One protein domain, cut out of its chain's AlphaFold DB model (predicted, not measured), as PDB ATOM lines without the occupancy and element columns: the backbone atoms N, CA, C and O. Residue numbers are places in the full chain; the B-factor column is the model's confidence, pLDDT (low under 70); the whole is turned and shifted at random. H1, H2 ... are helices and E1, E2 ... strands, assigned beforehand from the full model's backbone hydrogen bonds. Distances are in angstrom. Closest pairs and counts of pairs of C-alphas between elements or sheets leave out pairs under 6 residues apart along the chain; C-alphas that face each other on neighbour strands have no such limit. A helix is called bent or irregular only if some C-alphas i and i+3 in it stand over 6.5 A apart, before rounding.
ATOM      1  N   TYR A  21     283.052 199.850 236.278       69.12
ATOM      2  CA  TYR A  21     281.807 200.083 237.017       69.12
ATOM      3  C   TYR A  21     280.540 199.977 236.140       69.12
ATOM      4  O   TYR A  21     279.627 199.243 236.531       69.12
ATOM      5  N   PRO A  22     280.487 200.560 234.921       76.44
ATOM      6  CA  PRO A  22     279.314 200.437 234.050       76.44
ATOM      7  C   PRO A  22     279.045 198.996 233.605       76.44
ATOM      8  O   PRO A  22     277.896 198.570 233.506       76.44
ATOM      9  N   GLN A  23     280.103 198.215 233.367       81.38
ATOM     10  CA  GLN A  23     279.969 196.817 232.978       81.38
ATOM     11  C   GLN A  23     279.460 195.961 234.141       81.38
ATOM     12  O   GLN A  23     278.571 195.140 233.945       81.38
ATOM     13  N   LYS A  24     279.973 196.180 235.358       85.50
ATOM     14  CA  LYS A  24     279.501 195.483 236.564       85.50
ATOM     15  C   LYS A  24     278.036 195.805 236.868       85.50
ATOM     16  O   LYS A  24     277.282 194.898 237.210       85.50
ATOM     17  N   GLN A  25     277.629 197.060 236.682       84.00
ATOM     18  CA  GLN A  25     276.235 197.482 236.803       84.00
ATOM     19  C   GLN A  25     275.340 196.797 235.755       84.00
ATOM     20  O   GLN A  25     274.282 196.271 236.098       84.00
ATOM     21  N   ALA A  26     275.770 196.737 234.490       84.81
ATOM     22  CA  ALA A  26     275.035 196.029 233.441       84.81
ATOM     23  C   ALA A  26     274.955 194.516 233.707       84.81
ATOM     24  O   ALA A  26     273.894 193.918 233.559       84.81
ATOM     25  N   ASP A  27     276.045 193.900 234.165       88.00
ATOM     26  CA  ASP A  27     276.085 192.481 234.525       88.00
ATOM     27  C   ASP A  27     275.182 192.161 235.728       88.00
ATOM     28  O   ASP A  27     274.575 191.091 235.770       88.00
ATOM     29  N   ALA A  28     275.037 193.084 236.684       86.44
ATOM     30  CA  ALA A  28     274.067 192.957 237.768       86.44
ATOM     31  C   ALA A  28     272.626 192.934 237.230       86.44
ATOM     32  O   ALA A  28     271.847 192.067 237.616       86.44
ATOM     33  N   LEU A  29     272.300 193.804 236.269       87.12
ATOM     34  CA  LEU A  29     270.997 193.795 235.594       87.12
ATOM     35  C   LEU A  29     270.759 192.529 234.750       87.12
ATOM     36  O   LEU A  29     269.617 192.105 234.588       87.12
ATOM     37  N   VAL A  30     271.818 191.909 234.220       89.12
ATOM     38  CA  VAL A  30     271.725 190.617 233.517       89.12
ATOM     39  C   VAL A  30     271.387 189.487 234.483       89.12
ATOM     40  O   VAL A  30     270.537 188.658 234.169       89.12
ATOM     41  N   LYS A  31     272.016 189.459 235.665       89.31
ATOM     42  CA  LYS A  31     271.759 188.430 236.687       89.31
ATOM     43  C   LYS A  31     270.297 188.391 237.117       89.31
ATOM     44  O   LYS A  31     269.745 187.306 237.242       89.31
ATOM     45  N   VAL A  32     269.684 189.564 237.242       86.94
ATOM     46  CA  VAL A  32     268.279 189.708 237.645       86.94
ATOM     47  C   VAL A  32     267.296 189.630 236.461       86.94
ATOM     48  O   VAL A  32     266.106 189.900 236.607       86.94
ATOM     49  N   GLY A  33     267.787 189.327 235.253       88.50
ATOM     50  CA  GLY A  33     266.966 189.145 234.054       88.50
ATOM     51  C   GLY A  33     266.417 190.427 233.416       88.50
ATOM     52  O   GLY A  33     265.567 190.342 232.532       88.50
ATOM     53  N   LEU A  34     266.889 191.614 233.811       87.00
ATOM     54  CA  LEU A  34     266.472 192.896 233.221       87.00
ATOM     55  C   LEU A  34     267.236 193.235 231.931       87.00
ATOM     56  O   LEU A  34     266.731 193.963 231.072       87.00
ATOM     57  N   LEU A  35     268.442 192.691 231.769       89.50
ATOM     58  CA  LEU A  35     269.226 192.785 230.539       89.50
ATOM     59  C   LEU A  35     269.585 191.397 230.003       89.50
ATOM     60  O   LEU A  35     269.820 190.457 230.754       89.50
ATOM     61  N   ALA A  36     269.704 191.291 228.685       87.19
ATOM     62  CA  ALA A  36     270.364 190.181 228.018       87.19
ATOM     63  C   ALA A  36     271.779 190.605 227.608       87.19
ATOM     64  O   ALA A  36     271.983 191.721 227.127       87.19
ATOM     65  N   LYS A  37     272.753 189.705 227.782       90.38
ATOM     66  CA  LYS A  37     274.154 189.910 227.396       90.38
ATOM     67  C   LYS A  37     274.503 189.026 226.213       90.38
ATOM     68  O   LYS A  37     274.298 187.816 226.260       90.38
ATOM     69  N   GLN A  38     275.072 189.620 225.173       84.38
ATOM     70  CA  GLN A  38     275.554 188.904 223.996       84.38
ATOM     71  C   GLN A  38     277.019 189.263 223.724       84.38
ATOM     72  O   GLN A  38     277.372 190.445 223.801       84.38
ATOM     73  N   PRO A  39     277.884 188.286 223.388       85.56
ATOM     74  CA  PRO A  39     279.233 188.574 222.916       85.56
ATOM     75  C   PRO A  39     279.176 189.486 221.691       85.56
ATOM     76  O   PRO A  39     278.399 189.254 220.765       85.56
ATOM     77  N   ALA A  40     279.999 190.526 221.681       82.00
ATOM     78  CA  ALA A  40     280.064 191.464 220.574       82.00
ATOM     79  C   ALA A  40     281.506 191.876 220.313       82.00
ATOM     80  O   ALA A  40     282.371 191.778 221.179       82.00
ATOM     81  N   ARG A  41     281.762 192.374 219.107       79.19
ATOM     82  CA  ARG A  41     282.983 193.118 218.814       79.19
ATOM     83  C   ARG A  41     282.674 194.600 218.933       79.19
ATOM     84  O   ARG A  41     281.728 195.075 218.307       79.19
ATOM     85  N   VAL A  42     283.439 195.307 219.751       73.12
ATOM     86  CA  VAL A  42     283.218 196.721 220.065       73.12
ATOM     87  C   VAL A  42     284.414 197.509 219.555       73.12
ATOM     88  O   VAL A  42     285.551 197.043 219.643       73.12
ATOM     89  N   LYS A  43     284.164 198.681 218.970       72.81
ATOM     90  CA  LYS A  43     285.247 199.591 218.600       72.81
ATOM     91  C   LYS A  43     285.720 200.330 219.844       72.81
ATOM     92  O   LYS A  43     284.920 201.007 220.481       72.81
ATOM     93  N   ASP A  44     287.005 200.210 220.133       71.56
ATOM     94  CA  ASP A  44     287.715 201.015 221.116       71.56
ATOM     95  C   ASP A  44     288.753 201.858 220.363       71.56
ATOM     96  O   ASP A  44     289.787 201.368 219.894       71.56
ATOM     97  N   GLY A  45     288.386 203.111 220.083       76.88
ATOM     98  CA  GLY A  45     289.114 203.971 219.152       76.88
ATOM     99  C   GLY A  45     289.228 203.351 217.752       76.88
ATOM    100  O   GLY A  45     288.233 203.184 217.043       76.88
ATOM    101  N   VAL A  46     290.459 203.031 217.343       79.81
ATOM    102  CA  VAL A  46     290.775 202.447 216.023       79.81
ATOM    103  C   VAL A  46     290.751 200.916 216.030       79.81
ATOM    104  O   VAL A  46     290.741 200.294 214.967       79.81
ATOM    105  N   GLN A  47     290.755 200.293 217.209       71.56
ATOM    106  CA  GLN A  47     290.835 198.846 217.359       71.56
ATOM    107  C   GLN A  47     289.452 198.240 217.583       71.56
ATOM    108  O   GLN A  47     288.544 198.861 218.130       71.56
ATOM    109  N   THR A  48     289.278 197.002 217.127       77.50
ATOM    110  CA  THR A  48     288.077 196.214 217.405       77.50
ATOM    111  C   THR A  48     288.427 195.168 218.449       77.50
ATOM    112  O   THR A  48     289.212 194.264 218.172       77.50
ATOM    113  N   VAL A  49     287.839 195.289 219.635       78.62
ATOM    114  CA  VAL A  49     288.087 194.405 220.776       78.62
ATOM    115  C   VAL A  49     286.869 193.535 221.064       78.62
ATOM    116  O   VAL A  49     285.739 193.848 220.675       78.62
ATOM    117  N   SER A  50     287.094 192.409 221.738       77.25
ATOM    118  CA  SER A  50     286.002 191.581 222.249       77.25
ATOM    119  C   SER A  50     285.319 192.307 223.403       77.25
ATOM    120  O   SER A  50     285.978 192.750 224.338       77.25
ATOM    121  N   GLY A  51     283.999 192.417 223.345       80.06
ATOM    122  CA  GLY A  51     283.187 193.049 224.371       80.06
ATOM    123  C   GLY A  51     281.808 192.411 224.460       80.06
ATOM    124  O   GLY A  51     281.593 191.257 224.081       80.06
ATOM    125  N   SER A  52     280.851 193.148 225.009       82.25
ATOM    126  CA  SER A  52     279.487 192.661 225.202       82.25
ATOM    127  C   SER A  52     278.476 193.710 224.780       82.25
ATOM    128  O   SER A  52     278.624 194.891 225.087       82.25
ATOM    129  N   ARG A  53     277.439 193.259 224.079       80.44
ATOM    130  CA  ARG A  53     276.246 194.044 223.795       80.44
ATOM    131  C   ARG A  53     275.181 193.685 224.821       80.44
ATOM    132  O   ARG A  53     274.932 192.504 225.060       80.44
ATOM    133  N   TYR A  54     274.555 194.709 225.381       84.25
ATOM    134  CA  TYR A  54     273.444 194.569 226.311       84.25
ATOM    135  C   TYR A  54     272.153 195.035 225.642       84.25
ATOM    136  O   TYR A  54     272.156 196.023 224.902       84.25
ATOM    137  N   SER A  55     271.056 194.332 225.890       84.75
ATOM    138  CA  SER A  55     269.722 194.704 225.417       84.75
ATOM    139  C   SER A  55     268.686 194.505 226.517       84.75
ATOM    140  O   SER A  55     268.820 193.607 227.342       84.75
ATOM    141  N   LEU A  56     267.647 195.346 226.536       83.44
ATOM    142  CA  LEU A  56     266.534 195.188 227.475       83.44
ATOM    143  C   LEU A  56     265.761 193.900 227.179       83.44
ATOM    144  O   LEU A  56     265.412 193.628 226.025       83.44
ATOM    145  N   THR A  57     265.442 193.154 228.233       87.00
ATOM    146  CA  THR A  57     264.428 192.092 228.195       87.00
ATOM    147  C   THR A  57     263.022 192.702 228.260       87.00
ATOM    148  O   THR A  57     262.869 193.924 228.374       87.00
ATOM    149  N   ASP A  58     261.976 191.880 228.156       86.62
ATOM    150  CA  ASP A  58     260.598 192.348 228.367       86.62
ATOM    151  C   ASP A  58     260.399 192.860 229.799       86.62
ATOM    152  O   ASP A  58     259.811 193.921 230.011       86.62
ATOM    153  N   GLU A  59     260.962 192.160 230.778       83.31
ATOM    154  CA  GLU A  59     260.980 192.540 232.190       83.31
ATOM    155  C   GLU A  59     261.780 193.830 232.397       83.31
ATOM    156  O   GLU A  59     261.304 194.743 233.070       83.31
ATOM    157  N   GLY A  60     262.935 193.956 231.733       82.81
ATOM    158  CA  GLY A  60     263.736 195.179 231.681       82.81
ATOM    159  C   GLY A  60     262.943 196.389 231.202       82.81
ATOM    160  O   GLY A  60     262.983 197.448 231.824       82.81
ATOM    161  N   ARG A  61     262.173 196.232 230.118       83.00
ATOM    162  CA  ARG A  61     261.301 197.294 229.591       83.00
ATOM    163  C   ARG A  61     260.193 197.684 230.565       83.00
ATOM    164  O   ARG A  61     259.911 198.867 230.690       83.00
ATOM    165  N   LYS A  62     259.578 196.715 231.250       80.81
ATOM    166  CA  LYS A  62     258.535 196.975 232.260       80.81
ATOM    167  C   LYS A  62     259.100 197.677 233.499       80.81
ATOM    168  O   LYS A  62     258.422 198.510 234.092       80.81
ATOM    169  N   ALA A  63     260.324 197.327 233.893       78.50
ATOM    170  CA  ALA A  63     261.003 197.910 235.044       78.50
ATOM    171  C   ALA A  63     261.523 199.329 234.767       78.50
ATOM    172  O   ALA A  63     261.577 200.145 235.687       78.50
ATOM    173  N   TYR A  64     261.902 199.620 233.519       71.75
ATOM    174  CA  TYR A  64     262.482 200.896 233.116       71.75
ATOM    175  C   TYR A  64     261.427 202.007 233.037       71.75
ATOM    176  O   TYR A  64     260.505 201.951 232.223       71.75
ATOM    177  N   ARG A  65     261.581 203.060 233.847       63.94
ATOM    178  CA  ARG A  65     260.759 204.275 233.759       63.94
ATOM    179  C   ARG A  65     261.475 205.345 232.948       63.94
ATOM    180  O   ARG A  65     262.588 205.745 233.277       63.94
ATOM    181  N   THR A  66     260.805 205.859 231.919       52.31
ATOM    182  CA  THR A  66     261.314 206.970 231.110       52.31
ATOM    183  C   THR A  66     261.269 208.316 231.843       52.31
ATOM    184  O   THR A  66     262.086 209.150 231.485       52.31
ATOM    185  N   MET A  67     260.410 208.519 232.868       38.72
ATOM    186  CA  MET A  67     260.322 209.738 233.715       38.72
ATOM    187  C   MET A  67     259.437 209.539 234.999       38.72
ATOM    188  O   MET A  67     258.275 209.169 234.859       38.72
ATOM    189  N   SER A  68     259.961 209.878 236.205       35.47
ATOM    190  CA  SER A  68     259.293 210.226 237.515       35.47
ATOM    191  C   SER A  68     258.699 209.120 238.460       35.47
ATOM    192  O   SER A  68     258.325 208.051 237.962       35.47
ATOM    193  N   PRO A  69     258.560 209.288 239.819       41.34
ATOM    194  CA  PRO A  69     258.895 210.411 240.725       41.34
ATOM    195  C   PRO A  69     259.929 210.116 241.839       41.34
ATOM    196  O   PRO A  69     260.077 210.913 242.759       41.34
ATOM    197  N   ALA A  70     260.670 209.007 241.802       42.00
ATOM    198  CA  ALA A  70     261.897 208.947 242.597       42.00
ATOM    199  C   ALA A  70     262.942 209.739 241.807       42.00
ATOM    200  O   ALA A  70     263.376 209.253 240.766       42.00
ATOM    201  N   GLU A  71     263.300 210.952 242.246       44.31
ATOM    202  CA  GLU A  71     264.177 211.888 241.510       44.31
ATOM    203  C   GLU A  71     265.480 211.255 240.982       44.31
ATOM    204  O   GLU A  71     266.077 211.768 240.041       44.31
ATOM    205  N   ASN A  72     265.876 210.094 241.518       49.50
ATOM    206  CA  ASN A  72     267.121 209.411 241.196       49.50
ATOM    207  C   ASN A  72     266.970 207.949 240.718       49.50
ATOM    208  O   ASN A  72     267.993 207.294 240.548       49.50
ATOM    209  N   SER A  73     265.753 207.420 240.478       54.72
ATOM    210  CA  SER A  73     265.580 206.018 240.037       54.72
ATOM    211  C   SER A  73     264.936 205.833 238.677       54.72
ATOM    212  O   SER A  73     263.814 206.268 238.421       54.72
ATOM    213  N   ARG A  74     265.640 205.092 237.813       64.88
ATOM    214  CA  ARG A  74     265.133 204.621 236.514       64.88
ATOM    215  C   ARG A  74     264.427 203.263 236.607       64.88
ATOM    216  O   ARG A  74     263.928 202.792 235.586       64.88
ATOM    217  N   LEU A  75     264.385 202.638 237.788       71.69
ATOM    218  CA  LEU A  75     263.796 201.316 238.010       71.69
ATOM    219  C   LEU A  75     262.551 201.397 238.903       71.69
ATOM    220  O   LEU A  75     262.492 202.156 239.866       71.69
ATOM    221  N   CYS A  76     261.542 200.588 238.589       70.06
ATOM    222  CA  CYS A  76     260.297 200.490 239.348       70.06
ATOM    223  C   CYS A  76     260.213 199.160 240.110       70.06
ATOM    224  O   CYS A  76     259.721 198.174 239.565       70.06
ATOM    225  N   GLY A  77     260.619 199.150 241.384       72.62
ATOM    226  CA  GLY A  77     260.578 197.975 242.277       72.62
ATOM    227  C   GLY A  77     259.182 197.563 242.781       72.62
ATOM    228  O   GLY A  77     259.062 196.820 243.746       72.62
ATOM    229  N   GLY A  78     258.102 198.045 242.159       76.19
ATOM    230  CA  GLY A  78     256.720 197.732 242.539       76.19
ATOM    231  C   GLY A  78     255.897 198.966 242.903       76.19
ATOM    232  O   GLY A  78     256.270 200.104 242.600       76.19
ATOM    233  N   LYS A  79     254.739 198.743 243.529       82.12
ATOM    234  CA  LYS A  79     253.837 199.801 244.006       82.12
ATOM    235  C   LYS A  79     253.979 199.966 245.512       82.12
ATOM    236  O   LYS A  79     254.160 198.991 246.231       82.12
ATOM    237  N   SER A  80     253.834 201.184 246.013       84.62
ATOM    238  CA  SER A  80     253.746 201.444 247.448       84.62
ATOM    239  C   SER A  80     252.289 201.451 247.911       84.62
ATOM    240  O   SER A  80     251.405 201.991 247.246       84.62
ATOM    241  N   LYS A  81     252.035 200.865 249.081       89.62
ATOM    242  CA  LYS A  81     250.763 200.951 249.799       89.62
ATOM    243  C   LYS A  81     251.032 201.411 251.226       89.62
ATOM    244  O   LYS A  81     251.876 200.830 251.901       89.62
ATOM    245  N   VAL A  82     250.317 202.429 251.699       91.81
ATOM    246  CA  VAL A  82     250.383 202.836 253.111       91.81
ATOM    247  C   VAL A  82     249.728 201.753 253.966       91.81
ATOM    248  O   VAL A  82     248.629 201.292 253.651       91.81
ATOM    249  N   VAL A  83     250.425 201.327 255.016       93.88
ATOM    250  CA  VAL A  83     249.927 200.364 256.006       93.88
ATOM    251  C   VAL A  83     249.382 201.109 257.213       93.88
ATOM    252  O   VAL A  83     248.255 200.857 257.627       93.88
ATOM    253  N   GLU A  84     250.166 202.042 257.745       94.75
ATOM    254  CA  GLU A  84     249.853 202.756 258.980       94.75
ATOM    255  C   GLU A  84     250.433 204.171 258.943       94.75
ATOM    256  O   GLU A  84     251.541 204.374 258.449       94.75
ATOM    257  N   ILE A  85     249.703 205.145 259.490       94.56
ATOM    258  CA  ILE A  85     250.232 206.482 259.779       94.56
ATOM    259  C   ILE A  85     250.830 206.444 261.183       94.56
ATOM    260  O   ILE A  85     250.113 206.226 262.153       94.56
ATOM    261  N   THR A  86     252.138 206.667 261.290       94.50
ATOM    262  CA  THR A  86     252.878 206.563 262.555       94.50
ATOM    263  C   THR A  86     252.978 207.895 263.290       94.50
ATOM    264  O   THR A  86     253.125 207.915 264.509       94.50
ATOM    265  N   SER A  87     252.908 209.017 262.572       92.19
ATOM    266  CA  SER A  87     252.853 210.348 263.177       92.19
ATOM    267  C   SER A  87     252.256 211.363 262.210       92.19
ATOM    268  O   SER A  87     252.603 211.387 261.030       92.19
ATOM    269  N   ALA A  88     251.384 212.221 262.725       89.94
ATOM    270  CA  ALA A  88     250.883 213.401 262.038       89.94
ATOM    271  C   ALA A  88     250.634 214.477 263.099       89.94
ATOM    272  O   ALA A  88     249.678 214.383 263.868       89.94
ATOM    273  N   ILE A  89     251.524 215.465 263.181       85.81
ATOM    274  CA  ILE A  89     251.414 216.547 264.163       85.81
ATOM    275  C   ILE A  89     250.945 217.795 263.427       85.81
ATOM    276  O   ILE A  89     251.672 218.349 262.603       85.81
ATOM    277  N   ALA A  90     249.720 218.215 263.728       82.44
ATOM    278  CA  ALA A  90     249.155 219.456 263.226       82.44
ATOM    279  C   ALA A  90     249.271 220.571 264.280       82.44
ATOM    280  O   ALA A  90     249.221 220.279 265.477       82.44
ATOM    281  N   PRO A  91     249.423 221.837 263.858       85.00
ATOM    282  CA  PRO A  91     249.324 222.979 264.763       85.00
ATOM    283  C   PRO A  91     247.898 223.129 265.321       85.00
ATOM    284  O   PRO A  91     246.931 222.710 264.687       85.00
ATOM    285  N   ASP A  92     247.763 223.793 266.474       84.38
ATOM    286  CA  ASP A  92     246.476 223.990 267.174       84.38
ATOM    287  C   ASP A  92     245.412 224.705 266.324       84.38
ATOM    288  O   ASP A  92     244.209 224.527 266.525       84.38
ATOM    289  N   LYS A  93     245.852 225.529 265.367       86.94
ATOM    290  CA  LYS A  93     245.003 226.142 264.344       86.94
ATOM    291  C   LYS A  93     245.487 225.714 262.971       86.94
ATOM    292  O   LYS A  93     246.644 225.940 262.623       86.94
ATOM    293  N   VAL A  94     244.578 225.134 262.195       89.56
ATOM    294  CA  VAL A  94     244.833 224.684 260.828       89.56
ATOM    295  C   VAL A  94     243.989 225.520 259.872       89.56
ATOM    296  O   VAL A  94     242.763 225.523 259.953       89.56
ATOM    297  N   GLU A  95     244.653 226.217 258.957       93.75
ATOM    298  CA  GLU A  95     244.033 227.024 257.902       93.75
ATOM    299  C   GLU A  95     244.418 226.492 256.511       93.75
ATOM    300  O   GLU A  95     245.394 225.751 256.363       93.75
ATOM    301  N   ILE A  96     243.669 226.857 255.467       93.94
ATOM    302  CA  ILE A  96     244.046 226.530 254.081       93.94
ATOM    303  C   ILE A  96     245.465 227.057 253.802       93.94
ATOM    304  O   ILE A  96     245.767 228.214 254.074       93.94
ATOM    305  N   GLY A  97     246.325 226.203 253.250       91.69
ATOM    306  CA  GLY A  97     247.756 226.441 253.046       91.69
ATOM    307  C   GLY A  97     248.652 225.830 254.129       91.69
ATOM    308  O   GLY A  97     249.857 225.693 253.915       91.69
ATOM    309  N   THR A  98     248.087 225.397 255.263       93.50
ATOM    310  CA  THR A  98     248.844 224.697 256.315       93.50
ATOM    311  C   THR A  98     249.439 223.410 255.763       93.50
ATOM    312  O   THR A  98     248.719 222.605 255.177       93.50
ATOM    313  N   SER A  99     250.739 223.202 255.973       93.62
ATOM    314  CA  SER A  99     251.430 221.975 255.575       93.62
ATOM    315  C   SER A  99     251.944 221.233 256.797       93.62
ATOM    316  O   SER A  99     252.531 221.845 257.688       93.62
ATOM    317  N   ILE A 100     251.721 219.922 256.839       93.56
ATOM    318  CA  ILE A 100     252.191 219.054 257.919       93.56
ATOM    319  C   ILE A 100     252.973 217.878 257.345       93.56
ATOM    320  O   ILE A 100     252.691 217.394 256.247       93.56
ATOM    321  N   GLU A 101     253.951 217.409 258.110       93.50
ATOM    322  CA  GLU A 101     254.643 216.161 257.821       93.50
ATOM    323  C   GLU A 101     253.814 214.991 258.364       93.50
ATOM    324  O   GLU A 101     253.498 214.934 259.554       93.50
ATOM    325  N   VAL A 102     253.479 214.047 257.488       94.06
ATOM    326  CA  VAL A 102     252.815 212.792 257.849       94.06
ATOM    327  C   VAL A 102     253.806 211.661 257.658       94.06
ATOM    328  O   VAL A 102     254.180 211.332 256.531       94.06
ATOM    329  N   ARG A 103     254.220 211.049 258.766       94.44
ATOM    330  CA  ARG A 103     255.065 209.854 258.787       94.44
ATOM    331  C   ARG A 103     254.197 208.610 258.734       94.44
ATOM    332  O   ARG A 103     253.151 208.542 259.378       94.44
ATOM    333  N   TYR A 104     254.642 207.619 257.977       93.06
ATOM    334  CA  TYR A 104     253.899 206.387 257.777       93.06
ATOM    335  C   TYR A 104     254.822 205.184 257.600       93.06
ATOM    336  O   TYR A 104     255.968 205.294 257.155       93.06
ATOM    337  N   THR A 105     254.275 204.016 257.910       93.62
ATOM    338  CA  THR A 105     254.811 202.731 257.478       93.62
ATOM    339  C   THR A 105     254.093 202.326 256.197       93.62
ATOM    340  O   THR A 105     252.864 202.265 256.126       93.62
ATOM    341  N   GLY A 106     254.872 202.101 255.147       90.69
ATOM    342  CA  GLY A 106     254.419 201.607 253.857       90.69
ATOM    343  C   GLY A 106     254.837 200.160 253.640       90.69
ATOM    344  O   GLY A 106     255.732 199.640 254.304       90.69
ATOM    345  N   LYS A 107     254.194 199.513 252.673       89.44
ATOM    346  CA  LYS A 107     254.551 198.194 252.164       89.44
ATOM    347  C   LYS A 107     254.644 198.232 250.645       89.44
ATOM    348  O   LYS A 107     253.789 198.828 249.988       89.44
ATOM    349  N   VAL A 108     255.666 197.591 250.093       85.50
ATOM    350  CA  VAL A 108     255.770 197.349 248.655       85.50
ATOM    351  C   VAL A 108     254.837 196.194 248.289       85.50
ATOM    352  O   VAL A 108     254.864 195.127 248.898       85.50
ATOM    353  N   VAL A 109     253.967 196.432 247.316       86.19
ATOM    354  CA  VAL A 109     253.059 195.447 246.725       86.19
ATOM    355  C   VAL A 109     253.385 195.290 245.245       86.19
ATOM    356  O   VAL A 109     253.966 196.188 244.633       86.19
ATOM    357  N   ASP A 110     253.020 194.144 244.670       84.44
ATOM    358  CA  ASP A 110     253.392 193.767 243.300       84.44
ATOM    359  C   ASP A 110     254.913 193.848 243.065       84.44
ATOM    360  O   ASP A 110     255.373 194.278 242.005       84.44
ATOM    361  N   ARG A 111     255.701 193.482 244.088       79.88
ATOM    362  CA  ARG A 111     257.159 193.504 244.015       79.88
ATOM    363  C   ARG A 111     257.626 192.473 242.988       79.88
ATOM    364  O   ARG A 111     257.308 191.290 243.131       79.88
ATOM    365  N   PRO A 112     258.345 192.888 241.939       79.00
ATOM    366  CA  PRO A 112     258.827 191.946 240.954       79.00
ATOM    367  C   PRO A 112     259.987 191.133 241.541       79.00
ATOM    368  O   PRO A 112     260.783 191.649 242.321       79.00
ATOM    369  N   GLY A 113     260.113 189.867 241.137       78.19
ATOM    370  CA  GLY A 113     261.114 188.953 241.707       78.19
ATOM    371  C   GLY A 113     262.574 189.405 241.551       78.19
ATOM    372  O   GLY A 113     263.420 188.968 242.317       78.19
ATOM    373  N   TRP A 114     262.866 190.308 240.607       77.81
ATOM    374  CA  TRP A 114     264.202 190.879 240.407       77.81
ATOM    375  C   TRP A 114     264.599 191.912 241.479       77.81
ATOM    376  O   TRP A 114     265.783 192.203 241.640       77.81
ATOM    377  N   ASP A 115     263.630 192.490 242.200       74.50
ATOM    378  CA  ASP A 115     263.845 193.596 243.148       74.50
ATOM    379  C   ASP A 115     264.277 193.124 244.549       74.50
ATOM    380  O   ASP A 115     264.597 193.935 245.418       74.50
ATOM    381  N   ASP A 116     264.326 191.814 244.794       66.75
ATOM    382  CA  ASP A 116     264.807 191.233 246.058       66.75
ATOM    383  C   ASP A 116     266.325 190.964 246.063       66.75
ATOM    384  O   ASP A 116     266.901 190.409 247.000       66.75
ATOM    385  N   GLU A 117     267.032 191.359 245.007       62.31
ATOM    386  CA  GLU A 117     268.413 190.937 244.855       62.31
ATOM    387  C   GLU A 117     269.403 191.882 245.543       62.31
ATOM    388  O   GLU A 117     269.653 193.016 245.120       62.31
ATOM    389  N   ALA A 118     270.096 191.346 246.553       65.88
ATOM    390  CA  ALA A 118     271.298 191.945 247.143       65.88
ATOM    391  C   ALA A 118     272.363 192.326 246.089       65.88
ATOM    392  O   ALA A 118     273.247 193.136 246.363       65.88
ATOM    393  N   VAL A 119     272.262 191.762 244.881       76.62
ATOM    394  CA  VAL A 119     273.100 192.025 243.706       76.62
ATOM    395  C   VAL A 119     272.923 193.445 243.156       76.62
ATOM    396  O   VAL A 119     273.889 194.001 242.634       76.62
ATOM    397  N   LEU A 120     271.732 194.047 243.273       78.50
ATOM    398  CA  LEU A 120     271.450 195.372 242.707       78.50
ATOM    399  C   LEU A 120     271.825 196.516 243.652       78.50
ATOM    400  O   LEU A 120     272.304 197.548 243.188       78.50
ATOM    401  N   ARG A 121     271.690 196.331 244.971       75.44
ATOM    402  CA  ARG A 121     271.940 197.384 245.977       75.44
ATOM    403  C   ARG A 121     273.297 198.106 245.854       75.44
ATOM    404  O   ARG A 121     273.315 199.316 246.060       75.44
ATOM    405  N   PRO A 122     274.423 197.443 245.508       79.81
ATOM    406  CA  PRO A 122     275.710 198.127 245.337       79.81
ATOM    407  C   PRO A 122     275.763 199.096 244.146       79.81
ATOM    408  O   PRO A 122     276.644 199.952 244.095       79.81
ATOM    409  N   PHE A 123     274.866 198.929 243.170       78.56
ATOM    410  CA  PHE A 123     274.859 199.681 241.913       78.56
ATOM    411  C   PHE A 123     273.624 200.568 241.737       78.56
ATOM    412  O   PHE A 123     273.664 201.494 240.931       78.56
ATOM    413  N   PHE A 124     272.551 200.273 242.471       76.19
ATOM    414  CA  PHE A 124     271.269 200.969 242.422       76.19
ATOM    415  C   PHE A 124     270.820 201.323 243.853       76.19
ATOM    416  O   PHE A 124     269.872 200.724 244.373       76.19
ATOM    417  N   PRO A 125     271.538 202.234 244.546       71.94
ATOM    418  CA  PRO A 125     271.214 202.646 245.917       71.94
ATOM    419  C   PRO A 125     269.834 203.306 246.048       71.94
ATOM    420  O   PRO A 125     269.308 203.426 247.149       71.94
ATOM    421  N   GLU A 126     269.251 203.738 244.936       67.00
ATOM    422  CA  GLU A 126     267.911 204.300 244.858       67.00
ATOM    423  C   GLU A 126     266.782 203.265 244.986       67.00
ATOM    424  O   GLU A 126     265.616 203.646 245.102       67.00
ATOM    425  N   LEU A 127     267.097 201.964 244.947       73.25
ATOM    426  CA  LEU A 127     266.121 200.923 245.249       73.25
ATOM    427  C   LEU A 127     265.738 200.995 246.730       73.25
ATOM    428  O   LEU A 127     266.591 201.056 247.618       73.25
ATOM    429  N   LEU A 128     264.431 200.973 246.996       71.81
ATOM    430  CA  LEU A 128     263.888 201.040 248.349       71.81
ATOM    431  C   LEU A 128     264.404 199.865 249.186       71.81
ATOM    432  O   LEU A 128     264.108 198.701 248.921       71.81
ATOM    433  N   SER A 129     265.145 200.180 250.248       71.62
ATOM    434  CA  SER A 129     265.492 199.188 251.261       71.62
ATOM    435  C   SER A 129     264.256 198.883 252.098       71.62
ATOM    436  O   SER A 129     263.720 199.756 252.783       71.62
ATOM    437  N   THR A 130     263.804 197.636 252.042       74.44
ATOM    438  CA  THR A 130     262.645 197.155 252.789       74.44
ATOM    439  C   THR A 130     263.040 196.028 253.736       74.44
ATOM    440  O   THR A 130     264.004 195.294 253.502       74.44
ATOM    441  N   THR A 131     262.282 195.883 254.822       78.62
ATOM    442  CA  THR A 131     262.323 194.713 255.709       78.62
ATOM    443  C   THR A 131     260.948 194.060 255.675       78.62
ATOM    444  O   THR A 131     259.967 194.700 256.045       78.62
ATOM    445  N   ASN A 132     260.852 192.813 255.202       82.38
ATOM    446  CA  ASN A 132     259.567 192.135 254.954       82.38
ATOM    447  C   ASN A 132     258.613 192.978 254.077       82.38
ATOM    448  O   ASN A 132     257.438 193.156 254.409       82.38
ATOM    449  N   ASP A 133     259.160 193.564 253.006       82.69
ATOM    450  CA  ASP A 133     258.518 194.528 252.097       82.69
ATOM    451  C   ASP A 133     258.035 195.833 252.741       82.69
ATOM    452  O   ASP A 133     257.449 196.670 252.057       82.69
ATOM    453  N   GLN A 134     258.288 196.047 254.029       86.44
ATOM    454  CA  GLN A 134     257.896 197.263 254.728       86.44
ATOM    455  C   GLN A 134     259.020 198.291 254.754       86.44
ATOM    456  O   GLN A 134     260.207 197.951 254.798       86.44
ATOM    457  N   PHE A 135     258.628 199.558 254.744       86.00
ATOM    458  CA  PHE A 135     259.521 200.704 254.836       86.00
ATOM    459  C   PHE A 135     258.847 201.835 255.613       86.00
ATOM    460  O   PHE A 135     257.624 201.947 255.635       86.00
ATOM    461  N   ASN A 136     259.652 202.698 256.224       89.56
ATOM    462  CA  ASN A 136     259.171 203.930 256.840       89.56
ATOM    463  C   ASN A 136     259.446 205.093 255.896       89.56
ATOM    464  O   ASN A 136     260.526 205.166 255.309       89.56
ATOM    465  N   ASN A 137     258.480 205.990 255.749       88.75
ATOM    466  CA  ASN A 137     258.633 207.182 254.930       88.75
ATOM    467  C   ASN A 137     257.737 208.308 255.464       88.75
ATOM    468  O   ASN A 137     257.017 208.136 256.451       88.75
ATOM    469  N   TYR A 138     257.793 209.468 254.828       90.50
ATOM    470  CA  TYR A 138     256.920 210.587 255.122       90.50
ATOM    471  C   TYR A 138     256.468 211.268 253.833       90.50
ATOM    472  O   TYR A 138     257.095 211.129 252.788       90.50
ATOM    473  N   ASN A 139     255.353 211.981 253.918       91.25
ATOM    474  CA  ASN A 139     254.906 212.918 252.897       91.25
ATOM    475  C   ASN A 139     254.607 214.255 253.566       91.25
ATOM    476  O   ASN A 139     254.179 214.293 254.723       91.25
ATOM    477  N   ILE A 140     254.774 215.340 252.819       92.50
ATOM    478  CA  ILE A 140     254.191 216.623 253.191       92.50
ATOM    479  C   ILE A 140     252.776 216.644 252.621       92.50
ATOM    480  O   ILE A 140     252.563 216.346 251.445       92.50
ATOM    481  N   VAL A 141     251.800 216.959 253.465       93.69
ATOM    482  CA  VAL A 141     250.425 217.193 253.024       93.69
ATOM    483  C   VAL A 141     250.043 218.629 253.317       93.69
ATOM    484  O   VAL A 141     250.319 219.141 254.402       93.69
ATOM    485  N   THR A 142     249.404 219.277 252.352       94.06
ATOM    486  CA  THR A 142     248.934 220.658 252.463       94.06
ATOM    487  C   THR A 142     247.413 220.674 252.498       94.06
ATOM    488  O   THR A 142     246.759 220.013 251.691       94.06
ATOM    489  N   LEU A 143     246.830 221.422 253.434       94.19
ATOM    490  CA  LEU A 143     245.390 221.631 253.483       94.19
ATOM    491  C   LEU A 143     244.983 222.593 252.366       94.19
ATOM    492  O   LEU A 143     245.376 223.757 252.358       94.19
ATOM    493  N   THR A 144     244.165 222.121 251.438       94.62
ATOM    494  CA  THR A 144     243.574 222.924 250.362       94.62
ATOM    495  C   THR A 144     242.088 223.167 250.633       94.62
ATOM    496  O   THR A 144     241.539 222.700 251.631       94.62
ATOM    497  N   LYS A 145     241.410 223.882 249.727       94.62
ATOM    498  CA  LYS A 145     239.947 224.047 249.777       94.62
ATOM    499  C   LYS A 145     239.194 222.718 249.649       94.62
ATOM    500  O   LYS A 145     238.092 222.612 250.173       94.62
ATOM    501  N   ASP A 146     239.811 221.723 249.013       93.94
ATOM    502  CA  ASP A 146     239.221 220.410 248.741       93.94
ATOM    503  C   ASP A 146     239.678 219.338 249.752       93.94
ATOM    504  O   ASP A 146     239.384 218.153 249.596       93.94
ATOM    505  N   GLY A 147     240.395 219.747 250.806       92.19
ATOM    506  CA  GLY A 147     240.959 218.865 251.828       92.19
ATOM    507  C   GLY A 147     242.479 218.721 251.735       92.19
ATOM    508  O   GLY A 147     243.164 219.503 251.073       92.19
ATOM    509  N   TRP A 148     243.024 217.742 252.457       92.19
ATOM    510  CA  TRP A 148     244.463 217.480 252.499       92.19
ATOM    511  C   TRP A 148     244.950 216.832 251.205       92.19
ATOM    512  O   TRP A 148     244.449 215.782 250.803       92.19
ATOM    513  N   THR A 149     245.970 217.419 250.589       94.19
ATOM    514  CA  THR A 149     246.604 216.896 249.376       94.19
ATOM    515  C   THR A 149     248.071 216.604 249.630       94.19
ATOM    516  O   THR A 149     248.735 217.374 250.319       94.19
ATOM    517  N   VAL A 150     248.590 215.517 249.058       89.75
ATOM    518  CA  VAL A 150     250.033 215.238 249.066       89.75
ATOM    519  C   VAL A 150     250.731 216.244 248.161       89.75
ATOM    520  O   VAL A 150     250.352 216.394 246.999       89.75
ATOM    521  N   THR A 151     251.746 216.908 248.698       78.25
ATOM    522  CA  THR A 151     252.546 217.899 247.984       78.25
ATOM    523  C   THR A 151     253.948 217.318 247.815       78.25
ATOM    524  O   THR A 151     254.574 216.930 248.804       78.25
ATOM    525  N   HIS A 152     254.389 217.183 246.563       59.12
ATOM    526  CA  HIS A 152     255.721 216.702 246.189       59.12
ATOM    527  C   HIS A 152     256.688 217.869 246.017       59.12
ATOM    528  O   HIS A 152     256.243 218.906 245.471       59.12
TER     529      HIS A 152
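What this domain is: This is residues 21 to 152 of the 152 residues of an uncharacterized protein of Paraburkholderia sp. BL10I2N1 (UniProt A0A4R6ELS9). The model is a long body with a strand unit at each end: a curled, strongly twisted wall of four strands, E3 to E6, at one end, and a bent two-stranded hairpin, E1 and E2, with H1 packed beside its base, at the other. Between them lie the short helices H2 and H3 and two long loops, residues 64 to 78 and 117 to 133. The printed part has 132 residues with three named helices and six named strands, in the order H1 E1 E2 H2 E3 E4 H3 E5 E6; the larger sheet runs E3, E4, E5, E6, antiparallel throughout, and the class is mixed, helices and strands. The whole is only just loose, close to extended, with a radius of gyration of the C-alphas of 20.7 A, and its outline is a rod spanning 71 by 32 by 23 A.

How they stand to each other: In the larger sheet, E3, residues 79 to 88, and E4, residues 99 to 109, form an antiparallel hairpin at 141 degrees; N 81 and O 107 are within hydrogen-bond range at 2.8 A. E3 bends by 67 degrees at residue 84 and E4 by 60 degrees at residue 105. E5, residues 134 to 144, is antiparallel to E4 at 142 degrees, with N 104 and O 137 at 2.9 A. E6, residues 147 to 151, forms a hairpin with E5 at 124 degrees, with N 142 and O 149 at 2.9 A; E3 and E6 are the edge strands. H3, residues 113 to 116, is not on this sheet. E1, residues 35 to 44, and E2, residues 47 to 56, form another antiparallel hairpin at 155 degrees, with N 38 and O 53 at 2.9 A; they bend by 76 degrees at residue 39 and by 66 degrees at residue 50. H1, residues 21 to 31, comes closest to E1 at the C-alphas of Leu 29 and Leu 35, 5.5 A apart. H2, residues 58 to 63, comes closest to E1 at Gly 60 and Leu 35, C-alphas 6.1 A apart. Every O i to N i+4 pair is within range in H1 and H2; H3 is too short for such a pair, and its one O i to N i+3 pair is not within range.

Where its parts are: E5 measures 29.7 A from first to last C-alpha, E4 28.0 A, E3 22.8 A and E6 12.2 A. E2 measures 26.6 A, E1 22.3 A and H1 15.4 A, while H2 and H3 are short. C-alpha 21, where H1 begins, is at (281.807, 200.083, 237.017); C-alpha 79 of E3 is at (253.837, 199.801, 244.006); C-alpha 151, where E6 ends, is at (252.546, 217.899, 247.984).

The domain as a whole: The two C-alphas farthest apart, those of Gln 47 and Asp 92, are 71.3 A apart. The printed part has no cut. The links H2 to E3 and H3 to E5 are long. The mean pLDDT of the printed part is 81.0; residues 21, 65 to 74, 116 to 118, 126 and 152 are under 70.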